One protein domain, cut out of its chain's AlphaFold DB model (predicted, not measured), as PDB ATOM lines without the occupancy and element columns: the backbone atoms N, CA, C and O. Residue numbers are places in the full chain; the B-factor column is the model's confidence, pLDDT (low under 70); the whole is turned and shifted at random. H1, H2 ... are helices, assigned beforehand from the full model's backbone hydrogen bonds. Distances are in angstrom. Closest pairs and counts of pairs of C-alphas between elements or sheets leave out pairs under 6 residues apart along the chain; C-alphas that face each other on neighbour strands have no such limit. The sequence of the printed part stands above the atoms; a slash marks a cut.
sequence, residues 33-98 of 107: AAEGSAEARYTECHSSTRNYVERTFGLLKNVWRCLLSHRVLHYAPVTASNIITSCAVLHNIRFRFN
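This is residues 33 to 98 of the 107 residues of the protein "Putative nuclease HARBI1" of Trachymyrmex zeteki (UniProt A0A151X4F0). Picture a T with little contact at its joint: long helix H1 is the stem, and H2 crosses near the stem's final end as the bar. A long loop swings from that end to the start of H2, while much of the stem stands free. The 66 printed residues hold two named helices, H1 then H2, and no named strand: all helix. The whole is only just extended, close to loose, with a radius of gyration of the C-alphas of 16.5 A and spans of 44 by 32 by 20 A.

Start with H1, residues 38 to 63; it only just touches H2, residues 77 to 96, with 3 pairs of C-alphas within 8 A. Look at Leu 60 and Cys 87, whose C-alphas are the closest, 7.4 A apart. H1 touches with residue 60 alone, H2 with residues 87 to 91 alone. Their lines are about perpendicular, at 89 degrees. In H2 every O i to N i+4 pair is within hydrogen-bond range; in H1, 21 of 22 are.

Find C-alpha 38 at (-26.312, -74.144, 2.666); H1 runs 38.2 A to C-alpha 63. H2 runs 28.5 A to C-alpha 96 at (-5.204, -41.719, 1.248).

The C-alphas of Gly 36 and Tyr 75 are farthest apart, 46.0 A. The printed part has no cut. The link, residues 64 to 76, is long; within it, residues 69 to 73 have pLDDT under 70.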
ATOM      1  N   ALA A  33     -31.822 -70.905  10.034       92.69
ATOM      2  CA  ALA A  33     -31.210 -71.923   9.189       92.69
ATOM      3  C   ALA A  33     -30.572 -73.036  10.040       92.69
ATOM      4  O   ALA A  33     -29.935 -72.762  11.059       92.69
ATOM      5  N   ALA A  34     -30.741 -74.289   9.611       94.75
ATOM      6  CA  ALA A  34     -30.153 -75.436  10.290       94.75
ATOM      7  C   ALA A  34     -28.618 -75.373  10.234       94.75
ATOM      8  O   ALA A  34     -28.033 -75.052   9.199       94.75
ATOM      9  N   GLU A  35     -27.957 -75.697  11.343       92.94
ATOM     10  CA  GLU A  35     -26.499 -75.640  11.426       92.94
ATOM     11  C   GLU A  35     -25.838 -76.532  10.359       92.94
ATOM     12  O   GLU A  35     -26.263 -77.659  10.106       92.94
ATOM     13  N   GLY A  36     -24.815 -76.001   9.683       93.69
ATOM     14  CA  GLY A  36     -24.109 -76.690   8.596       93.69
ATOM     15  C   GLY A  36     -24.836 -76.714   7.243       93.69
ATOM     16  O   GLY A  36     -24.251 -77.167   6.251       93.69
ATOM     17  N   SER A  37     -26.071 -76.204   7.155       97.00
ATOM     18  CA  SER A  37     -26.823 -76.145   5.897       97.00
ATOM     19  C   SER A  37     -26.258 -75.101   4.920       97.00
ATOM     20  O   SER A  37     -25.419 -74.263   5.265       97.00
ATOM     21  N   ALA A  38     -26.699 -75.148   3.659       96.94
ATOM     22  CA  ALA A  38     -26.312 -74.144   2.666       96.94
ATOM     23  C   ALA A  38     -26.841 -72.749   3.031       96.94
ATOM     24  O   ALA A  38     -26.141 -71.754   2.854       96.94
ATOM     25  N   GLU A  39     -28.041 -72.696   3.599       95.75
ATOM     26  CA  GLU A  39     -28.697 -71.498   4.108       95.75
ATOM     27  C   GLU A  39     -27.914 -70.889   5.273       95.75
ATOM     28  O   GLU A  39     -27.729 -69.675   5.305       95.75
ATOM     29  N   ALA A  40     -27.390 -71.712   6.191       96.12
ATOM     30  CA  ALA A  40     -26.558 -71.225   7.289       96.12
ATOM     31  C   ALA A  40     -25.261 -70.583   6.773       96.12
ATOM     32  O   ALA A  40     -24.926 -69.471   7.180       96.12
ATOM     33  N   ARG A  41     -24.583 -71.225   5.809       96.62
ATOM     34  CA  ARG A  41     -23.384 -70.659   5.156       96.62
ATOM     35  C   ARG A  41     -23.688 -69.359   4.410       96.62
ATOM     36  O   ARG A  41     -22.897 -68.417   4.453       96.62
ATOM     37  N   TYR A  42     -24.830 -69.297   3.727       95.44
ATOM     38  CA  TYR A  42     -25.300 -68.074   3.082       95.44
ATOM     39  C   TYR A  42     -25.507 -66.953   4.110       95.44
ATOM     40  O   TYR A  42     -24.947 -65.871   3.945       95.44
ATOM     41  N   THR A  43     -26.248 -67.217   5.190       95.25
ATOM     42  CA  THR A  43     -26.526 -66.231   6.242       95.25
ATOM     43  C   THR A  43     -25.246 -65.758   6.930       95.25
ATOM     44  O   THR A  43     -25.125 -64.568   7.226       95.25
ATOM     45  N   GLU A  44     -24.274 -66.643   7.146       94.06
ATOM     46  CA  GLU A  44     -22.958 -66.289   7.687       94.06
ATOM     47  C   GLU A  44     -22.209 -65.322   6.758       94.06
ATOM     48  O   GLU A  44     -21.789 -64.246   7.190       94.06
ATOM     49  N   CYS A  45     -22.106 -65.652   5.467       94.31
ATOM     50  CA  CYS A  45     -21.470 -64.793   4.467       94.31
ATOM     51  C   CYS A  45     -22.174 -63.429   4.349       94.31
ATOM     52  O   CYS A  45     -21.528 -62.374   4.349       94.31
ATOM     53  N   HIS A  46     -23.509 -63.440   4.316       95.06
ATOM     54  CA  HIS A  46     -24.345 -62.242   4.260       95.06
ATOM     55  C   HIS A  46     -24.118 -61.338   5.474       95.06
ATOM     56  O   HIS A  46     -23.870 -60.139   5.332       95.06
ATOM     57  N   SER A  47     -24.152 -61.919   6.675       91.81
ATOM     58  CA  SER A  47     -23.975 -61.189   7.936       91.81
ATOM     59  C   SER A  47     -22.557 -60.640   8.077       91.81
ATOM     60  O   SER A  47     -22.384 -59.487   8.464       91.81
ATOM     61  N   SER A  48     -21.542 -61.421   7.696       92.69
ATOM     62  CA  SER A  48     -20.144 -60.979   7.671       92.69
ATOM     63  C   SER A  48     -19.953 -59.783   6.736       92.69
ATOM     64  O   SER A  48     -19.394 -58.762   7.134       92.69
ATOM     65  N   THR A  49     -20.513 -59.850   5.526       92.25
ATOM     66  CA  THR A  49     -20.464 -58.748   4.555       92.25
ATOM     67  C   THR A  49     -21.121 -57.483   5.110       92.25
ATOM     68  O   THR A  49     -20.558 -56.390   5.014       92.25
ATOM     69  N   ARG A  50     -22.290 -57.614   5.748       91.94
ATOM     70  CA  ARG A  50     -22.981 -56.479   6.374       91.94
ATOM     71  C   ARG A  50     -22.223 -55.888   7.557       91.94
ATOM     72  O   ARG A  50     -22.215 -54.666   7.696       91.94
ATOM     73  N   ASN A  51     -21.538 -56.709   8.349       91.19
ATOM     74  CA  ASN A  51     -20.739 -56.249   9.484       91.19
ATOM     75  C   ASN A  51     -19.698 -55.198   9.048       91.19
ATOM     76  O   ASN A  51     -19.579 -54.152   9.676       91.19
ATOM     77  N   TYR A  52     -19.021 -55.389   7.908       91.25
ATOM     78  CA  TYR A  52     -18.093 -54.383   7.368       91.25
ATOM     79  C   TYR A  52     -18.760 -53.033   7.069       91.25
ATOM     80  O   TYR A  52     -18.175 -51.976   7.325       91.25
ATOM     81  N   VAL A  53     -19.985 -53.046   6.540       89.88
ATOM     82  CA  VAL A  53     -20.747 -51.824   6.243       89.88
ATOM     83  C   VAL A  53     -21.157 -51.119   7.537       89.88
ATOM     84  O   VAL A  53     -20.984 -49.905   7.666       89.88
ATOM     85  N   GLU A  54     -21.650 -51.870   8.518       90.06
ATOM     86  CA  GLU A  54     -22.075 -51.342   9.818       90.06
ATOM     87  C   GLU A  54     -20.908 -50.720  10.588       90.06
ATOM     88  O   GLU A  54     -21.014 -49.587  11.067       90.06
ATOM     89  N   ARG A  55     -19.764 -51.408  10.604       90.69
ATOM     90  CA  ARG A  55     -18.476 -50.916  11.109       90.69
ATOM     91  C   ARG A  55     -18.046 -49.618  10.441       90.69
ATOM     92  O   ARG A  55     -17.798 -48.616  11.108       90.69
ATOM     93  N   THR A  56     -18.097 -49.570   9.110       89.81
ATOM     94  CA  THR A  56     -17.791 -48.351   8.343       89.81
ATOM     95  C   THR A  56     -18.692 -47.181   8.748       89.81
ATOM     96  O   THR A  56     -18.219 -46.054   8.916       89.81
ATOM     97  N   PHE A  57     -19.989 -47.419   8.956       88.75
ATOM     98  CA  PHE A  57     -20.899 -46.385   9.455       88.75
ATOM     99  C   PHE A  57     -20.606 -45.980  10.901       88.75
ATOM    100  O   PHE A  57     -20.731 -44.796  11.222       88.75
ATOM    101  N   GLY A  58     -20.211 -46.919  11.759       89.31
ATOM    102  CA  GLY A  58     -19.734 -46.647  13.114       89.31
ATOM    103  C   GLY A  58     -18.544 -45.690  13.109       89.31
ATOM    104  O   GLY A  58     -18.616 -44.615  13.712       89.31
ATOM    105  N   LEU A  59     -17.508 -46.013  12.332       89.75
ATOM    106  CA  LEU A  59     -16.319 -45.179  12.146       89.75
ATOM    107  C   LEU A  59     -16.666 -43.793  11.600       89.75
ATOM    108  O   LEU A  59     -16.261 -42.777  12.170       89.75
ATOM    109  N   LEU A  60     -17.468 -43.723  10.531       90.50
ATOM    110  CA  LEU A  60     -17.882 -42.446   9.948       90.50
ATOM    111  C   LEU A  60     -18.621 -41.572  10.961       90.50
ATOM    112  O   LEU A  60     -18.332 -40.383  11.042       90.50
ATOM    113  N   LYS A  61     -19.529 -42.134  11.764       87.69
ATOM    114  CA  LYS A  61     -20.252 -41.390  12.809       87.69
ATOM    115  C   LYS A  61     -19.348 -40.979  13.974       87.69
ATOM    116  O   LYS A  61     -19.552 -39.915  14.560       87.69
ATOM    117  N   ASN A  62     -18.358 -41.801  14.323       87.50
ATOM    118  CA  ASN A  62     -17.416 -41.505  15.399       87.50
ATOM    119  C   ASN A  62     -16.504 -40.318  15.049       87.50
ATOM    120  O   ASN A  62     -16.296 -39.426  15.876       87.50
ATOM    121  N   VAL A  63     -16.006 -40.293  13.811       90.25
ATOM    122  CA  VAL A  63     -15.159 -39.221  13.273       90.25
ATOM    123  C   VAL A  63     -15.996 -37.984  12.952       90.25
ATOM    124  O   VAL A  63     -15.728 -36.887  13.442       90.25
ATOM    125  N   TRP A  64     -17.038 -38.154  12.140       90.69
ATOM    126  CA  TRP A  64     -17.893 -37.079  11.652       90.69
ATOM    127  C   TRP A  64     -19.139 -36.994  12.516       90.69
ATOM    128  O   TRP A  64     -20.222 -37.464  12.168       90.69
ATOM    129  N   ARG A  65     -18.984 -36.347  13.671       87.56
ATOM    130  CA  ARG A  65     -20.041 -36.205  14.684       87.56
ATOM    131  C   ARG A  65     -21.314 -35.524  14.164       87.56
ATOM    132  O   ARG A  65     -22.368 -35.701  14.765       87.56
ATOM    133  N   CYS A  66     -21.251 -34.807  13.038       87.69
ATOM    134  CA  CYS A  66     -22.430 -34.287  12.341       87.69
ATOM    135  C   CYS A  66     -23.380 -35.387  11.831       87.69
ATOM    136  O   CYS A  66     -24.544 -35.091  11.596       87.69
ATOM    137  N   LEU A  67     -22.915 -36.636  11.702       88.06
ATOM    138  CA  LEU A  67     -23.713 -37.806  11.324       88.06
ATOM    139  C   LEU A  67     -24.335 -38.542  12.528       88.06
ATOM    140  O   LEU A  67     -25.082 -39.505  12.335       88.06
ATOM    141  N   LEU A  68     -24.021 -38.154  13.773       83.56
ATOM    142  CA  LEU A  68     -24.583 -38.813  14.953       83.56
ATOM    143  C   LEU A  68     -26.052 -38.442  15.163       83.56
ATOM    144  O   LEU A  68     -26.411 -37.288  15.378       83.56
ATOM    145  N   SER A  69     -26.880 -39.482  15.220       60.84
ATOM    146  CA  SER A  69     -28.342 -39.427  15.327       60.84
ATOM    147  C   SER A  69     -28.900 -38.838  16.633       60.84
ATOM    148  O   SER A  69     -30.118 -38.750  16.765       60.84
ATOM    149  N   HIS A  70     -28.073 -38.398  17.592       61.19
ATOM    150  CA  HIS A  70     -28.585 -37.618  18.735       61.19
ATOM    151  C   HIS A  70     -29.233 -36.297  18.297       61.19
ATOM    152  O   HIS A  70     -29.972 -35.680  19.057       61.19
ATOM    153  N   ARG A  71     -28.988 -35.884  17.052       52.50
ATOM    154  CA  ARG A  71     -29.795 -34.922  16.318       52.50
ATOM    155  C   ARG A  71     -30.128 -35.606  15.002       52.50
ATOM    156  O   ARG A  71     -29.226 -35.810  14.195       52.50
ATOM    157  N   VAL A  72     -31.380 -36.020  14.802       63.03
ATOM    158  CA  VAL A  72     -31.860 -36.395  13.462       63.03
ATOM    159  C   VAL A  72     -31.349 -35.318  12.507       63.03
ATOM    160  O   VAL A  72     -31.405 -34.136  12.848       63.03
ATOM    161  N   LEU A  73     -30.762 -35.692  11.366       63.03
ATOM    162  CA  LEU A  73     -30.344 -34.690  10.391       63.03
ATOM    163  C   LEU A  73     -31.625 -33.960   9.951       63.03
ATOM    164  O   LEU A  73     -32.376 -34.469   9.128       63.03
ATOM    165  N   HIS A  74     -31.907 -32.795  10.543       73.62
ATOM    166  CA  HIS A  74     -33.094 -31.975  10.276       73.62
ATOM    167  C   HIS A  74     -32.937 -31.233   8.943       73.62
ATOM    168  O   HIS A  74     -33.154 -30.030   8.841       73.62
ATOM    169  N   TYR A  75     -32.490 -31.956   7.924       84.06
ATOM    170  CA  TYR A  75     -32.239 -31.445   6.595       84.06
ATOM    171  C   TYR A  75     -33.105 -32.201   5.603       84.06
ATOM    172  O   TYR A  75     -33.393 -33.386   5.773       84.06
ATOM    173  N   ALA A  76     -33.478 -31.513   4.526       90.50
ATOM    174  CA  ALA A  76     -34.097 -32.166   3.387       90.50
ATOM    175  C   ALA A  76     -33.197 -33.314   2.876       90.50
ATOM    176  O   ALA A  76     -31.967 -33.190   2.950       90.50
ATOM    177  N   PRO A  77     -33.769 -34.394   2.307       90.56
ATOM    178  CA  PRO A  77     -33.009 -35.563   1.857       90.56
ATOM    179  C   PRO A  77     -31.800 -35.231   0.970       90.56
ATOM    180  O   PRO A  77     -30.738 -35.824   1.128       90.56
ATOM    181  N   VAL A  78     -31.931 -34.232   0.091       93.31
ATOM    182  CA  VAL A  78     -30.842 -33.764  -0.785       93.31
ATOM    183  C   VAL A  78     -29.668 -33.215   0.028       93.31
ATOM    184  O   VAL A  78     -28.522 -33.614  -0.169       93.31
ATOM    185  N   THR A  79     -29.943 -32.332   0.985       91.94
ATOM    186  CA  THR A  79     -28.916 -31.747   1.850       91.94
ATOM    187  C   THR A  79     -28.290 -32.804   2.756       91.94
ATOM    188  O   THR A  79     -27.071 -32.825   2.916       91.94
ATOM    189  N   ALA A  80     -29.092 -33.725   3.298       90.56
ATOM    190  CA  ALA A  80     -28.581 -34.840   4.086       90.56
ATOM    191  C   ALA A  80     -27.636 -35.731   3.268       90.56
ATOM    192  O   ALA A  80     -26.539 -36.049   3.729       90.56
ATOM    193  N   SER A  81     -28.006 -36.053   2.026       92.06
ATOM    194  CA  SER A  81     -27.145 -36.803   1.110       92.06
ATOM    195  C   SER A  81     -25.831 -36.070   0.836       92.06
ATOM    196  O   SER A  81     -24.779 -36.699   0.874       92.06
ATOM    197  N   ASN A  82     -25.858 -34.752   0.625       94.62
ATOM    198  CA  ASN A  82     -24.642 -33.964   0.400       94.62
ATOM    199  C   ASN A  82     -23.706 -33.971   1.617       94.62
ATOM    200  O   ASN A  82     -22.489 -34.089   1.454       94.62
ATOM    201  N   ILE A  83     -24.255 -33.878   2.831       93.25
ATOM    202  CA  ILE A  83     -23.477 -33.959   4.076       93.25
ATOM    203  C   ILE A  83     -22.800 -35.331   4.186       93.25
ATOM    204  O   ILE A  83     -21.591 -35.400   4.421       93.25
ATOM    205  N   ILE A  84     -23.552 -36.414   3.966       92.50
ATOM    206  CA  ILE A  84     -23.043 -37.792   4.021       92.50
ATOM    207  C   ILE A  84     -21.936 -38.001   2.980       92.50
ATOM    208  O   ILE A  84     -20.849 -38.464   3.328       92.50
ATOM    209  N   THR A  85     -22.168 -37.601   1.726       95.12
ATOM    210  CA  THR A  85     -21.177 -37.711   0.645       95.12
ATOM    211  C   THR A  85     -19.914 -36.918   0.965       95.12
ATOM    212  O   THR A  85     -18.810 -37.431   0.792       95.12
ATOM    213  N   SER A  86     -20.048 -35.700   1.497       96.06
ATOM    214  CA  SER A  86     -18.897 -34.881   1.899       96.06
ATOM    215  C   SER A  86     -18.064 -35.571   2.982       96.06
ATOM    216  O   SER A  86     -16.840 -35.627   2.874       96.06
ATOM    217  N   CYS A  87     -18.712 -36.163   3.992       94.19
ATOM    218  CA  CYS A  87     -18.026 -36.919   5.044       94.19
ATOM    219  C   CYS A  87     -17.274 -38.134   4.480       94.19
ATOM    220  O   CYS A  87     -16.132 -38.378   4.869       94.19
ATOM    221  N   ALA A  88     -17.873 -38.868   3.537       94.56
ATOM    222  CA  ALA A  88     -17.227 -40.002   2.876       94.56
ATOM    223  C   ALA A  88     -16.013 -39.570   2.032       94.56
ATOM    224  O   ALA A  88     -14.941 -40.166   2.140       94.56
ATOM    225  N   VAL A  89     -16.139 -38.493   1.248       96.19
ATOM    226  CA  VAL A  89     -15.032 -37.931   0.451       96.19
ATOM    227  C   VAL A  89     -13.876 -37.497   1.352       96.19
ATOM    228  O   VAL A  89     -12.728 -37.869   1.106       96.19
ATOM    229  N   LEU A  90     -14.167 -36.762   2.428       95.38
ATOM    230  CA  LEU A  90     -13.152 -36.339   3.391       95.38
ATOM    231  C   LEU A  90     -12.507 -37.534   4.100       95.38
ATOM    232  O   LEU A  90     -11.297 -37.532   4.314       95.38
ATOM    233  N   HIS A  91     -13.276 -38.573   4.432       93.50
ATOM    234  CA  HIS A  91     -12.731 -39.799   5.016       93.50
ATOM    235  C   HIS A  91     -11.759 -40.501   4.056       93.50
ATOM    236  O   HIS A  91     -10.660 -40.871   4.463       93.50
ATOM    237  N   ASN A  92     -12.099 -40.594   2.769       93.50
ATOM    238  CA  ASN A  92     -11.219 -41.167   1.748       93.50
ATOM    239  C   ASN A  92      -9.927 -40.357   1.570       93.50
ATOM    240  O   ASN A  92      -8.854 -40.938   1.409       93.50
ATOM    241  N   ILE A  93     -10.002 -39.023   1.638       95.19
ATOM    242  CA  ILE A  93      -8.818 -38.150   1.642       95.19
ATOM    243  C   ILE A  93      -7.950 -38.458   2.868       95.19
ATOM    244  O   ILE A  93      -6.750 -38.685   2.722       95.19
ATOM    245  N   ARG A  94      -8.542 -38.535   4.067       93.25
ATOM    246  CA  ARG A  94      -7.802 -38.869   5.296       93.25
ATOM    247  C   ARG A  94      -7.102 -40.218   5.192       93.25
ATOM    248  O   ARG A  94      -5.928 -40.306   5.538       93.25
ATOM    249  N   PHE A  95      -7.789 -41.233   4.677       90.62
ATOM    250  CA  PHE A  95      -7.208 -42.551   4.447       90.62
ATOM    251  C   PHE A  95      -6.032 -42.485   3.460       90.62
ATOM    252  O   PHE A  95      -4.939 -42.956   3.763       90.62
ATOM    253  N   ARG A  96      -6.217 -41.818   2.312       95.06
ATOM    254  CA  ARG A  96      -5.204 -41.719   1.248       95.06
ATOM    255  C   ARG A  96      -3.933 -40.982   1.673       95.06
ATOM    256  O   ARG A  96      -2.855 -41.329   1.203       95.06
ATOM    257  N   PHE A  97      -4.052 -39.981   2.540       95.50
ATOM    258  CA  PHE A  97      -2.917 -39.209   3.059       95.50
ATOM    259  C   PHE A  97      -2.454 -39.667   4.451       95.50
ATOM    260  O   PHE A  97      -1.675 -38.966   5.092       95.50
ATOM    261  N   ASN A  98      -2.912 -40.833   4.922       89.62
ATOM    262  CA  ASN A  98      -2.549 -41.411   6.219       89.62
ATOM    263  C   ASN A  98      -2.785 -40.459   7.416       89.62
ATOM    264  O   ASN A  98      -1.993 -40.391   8.353       89.62
TER     265      ASN A  98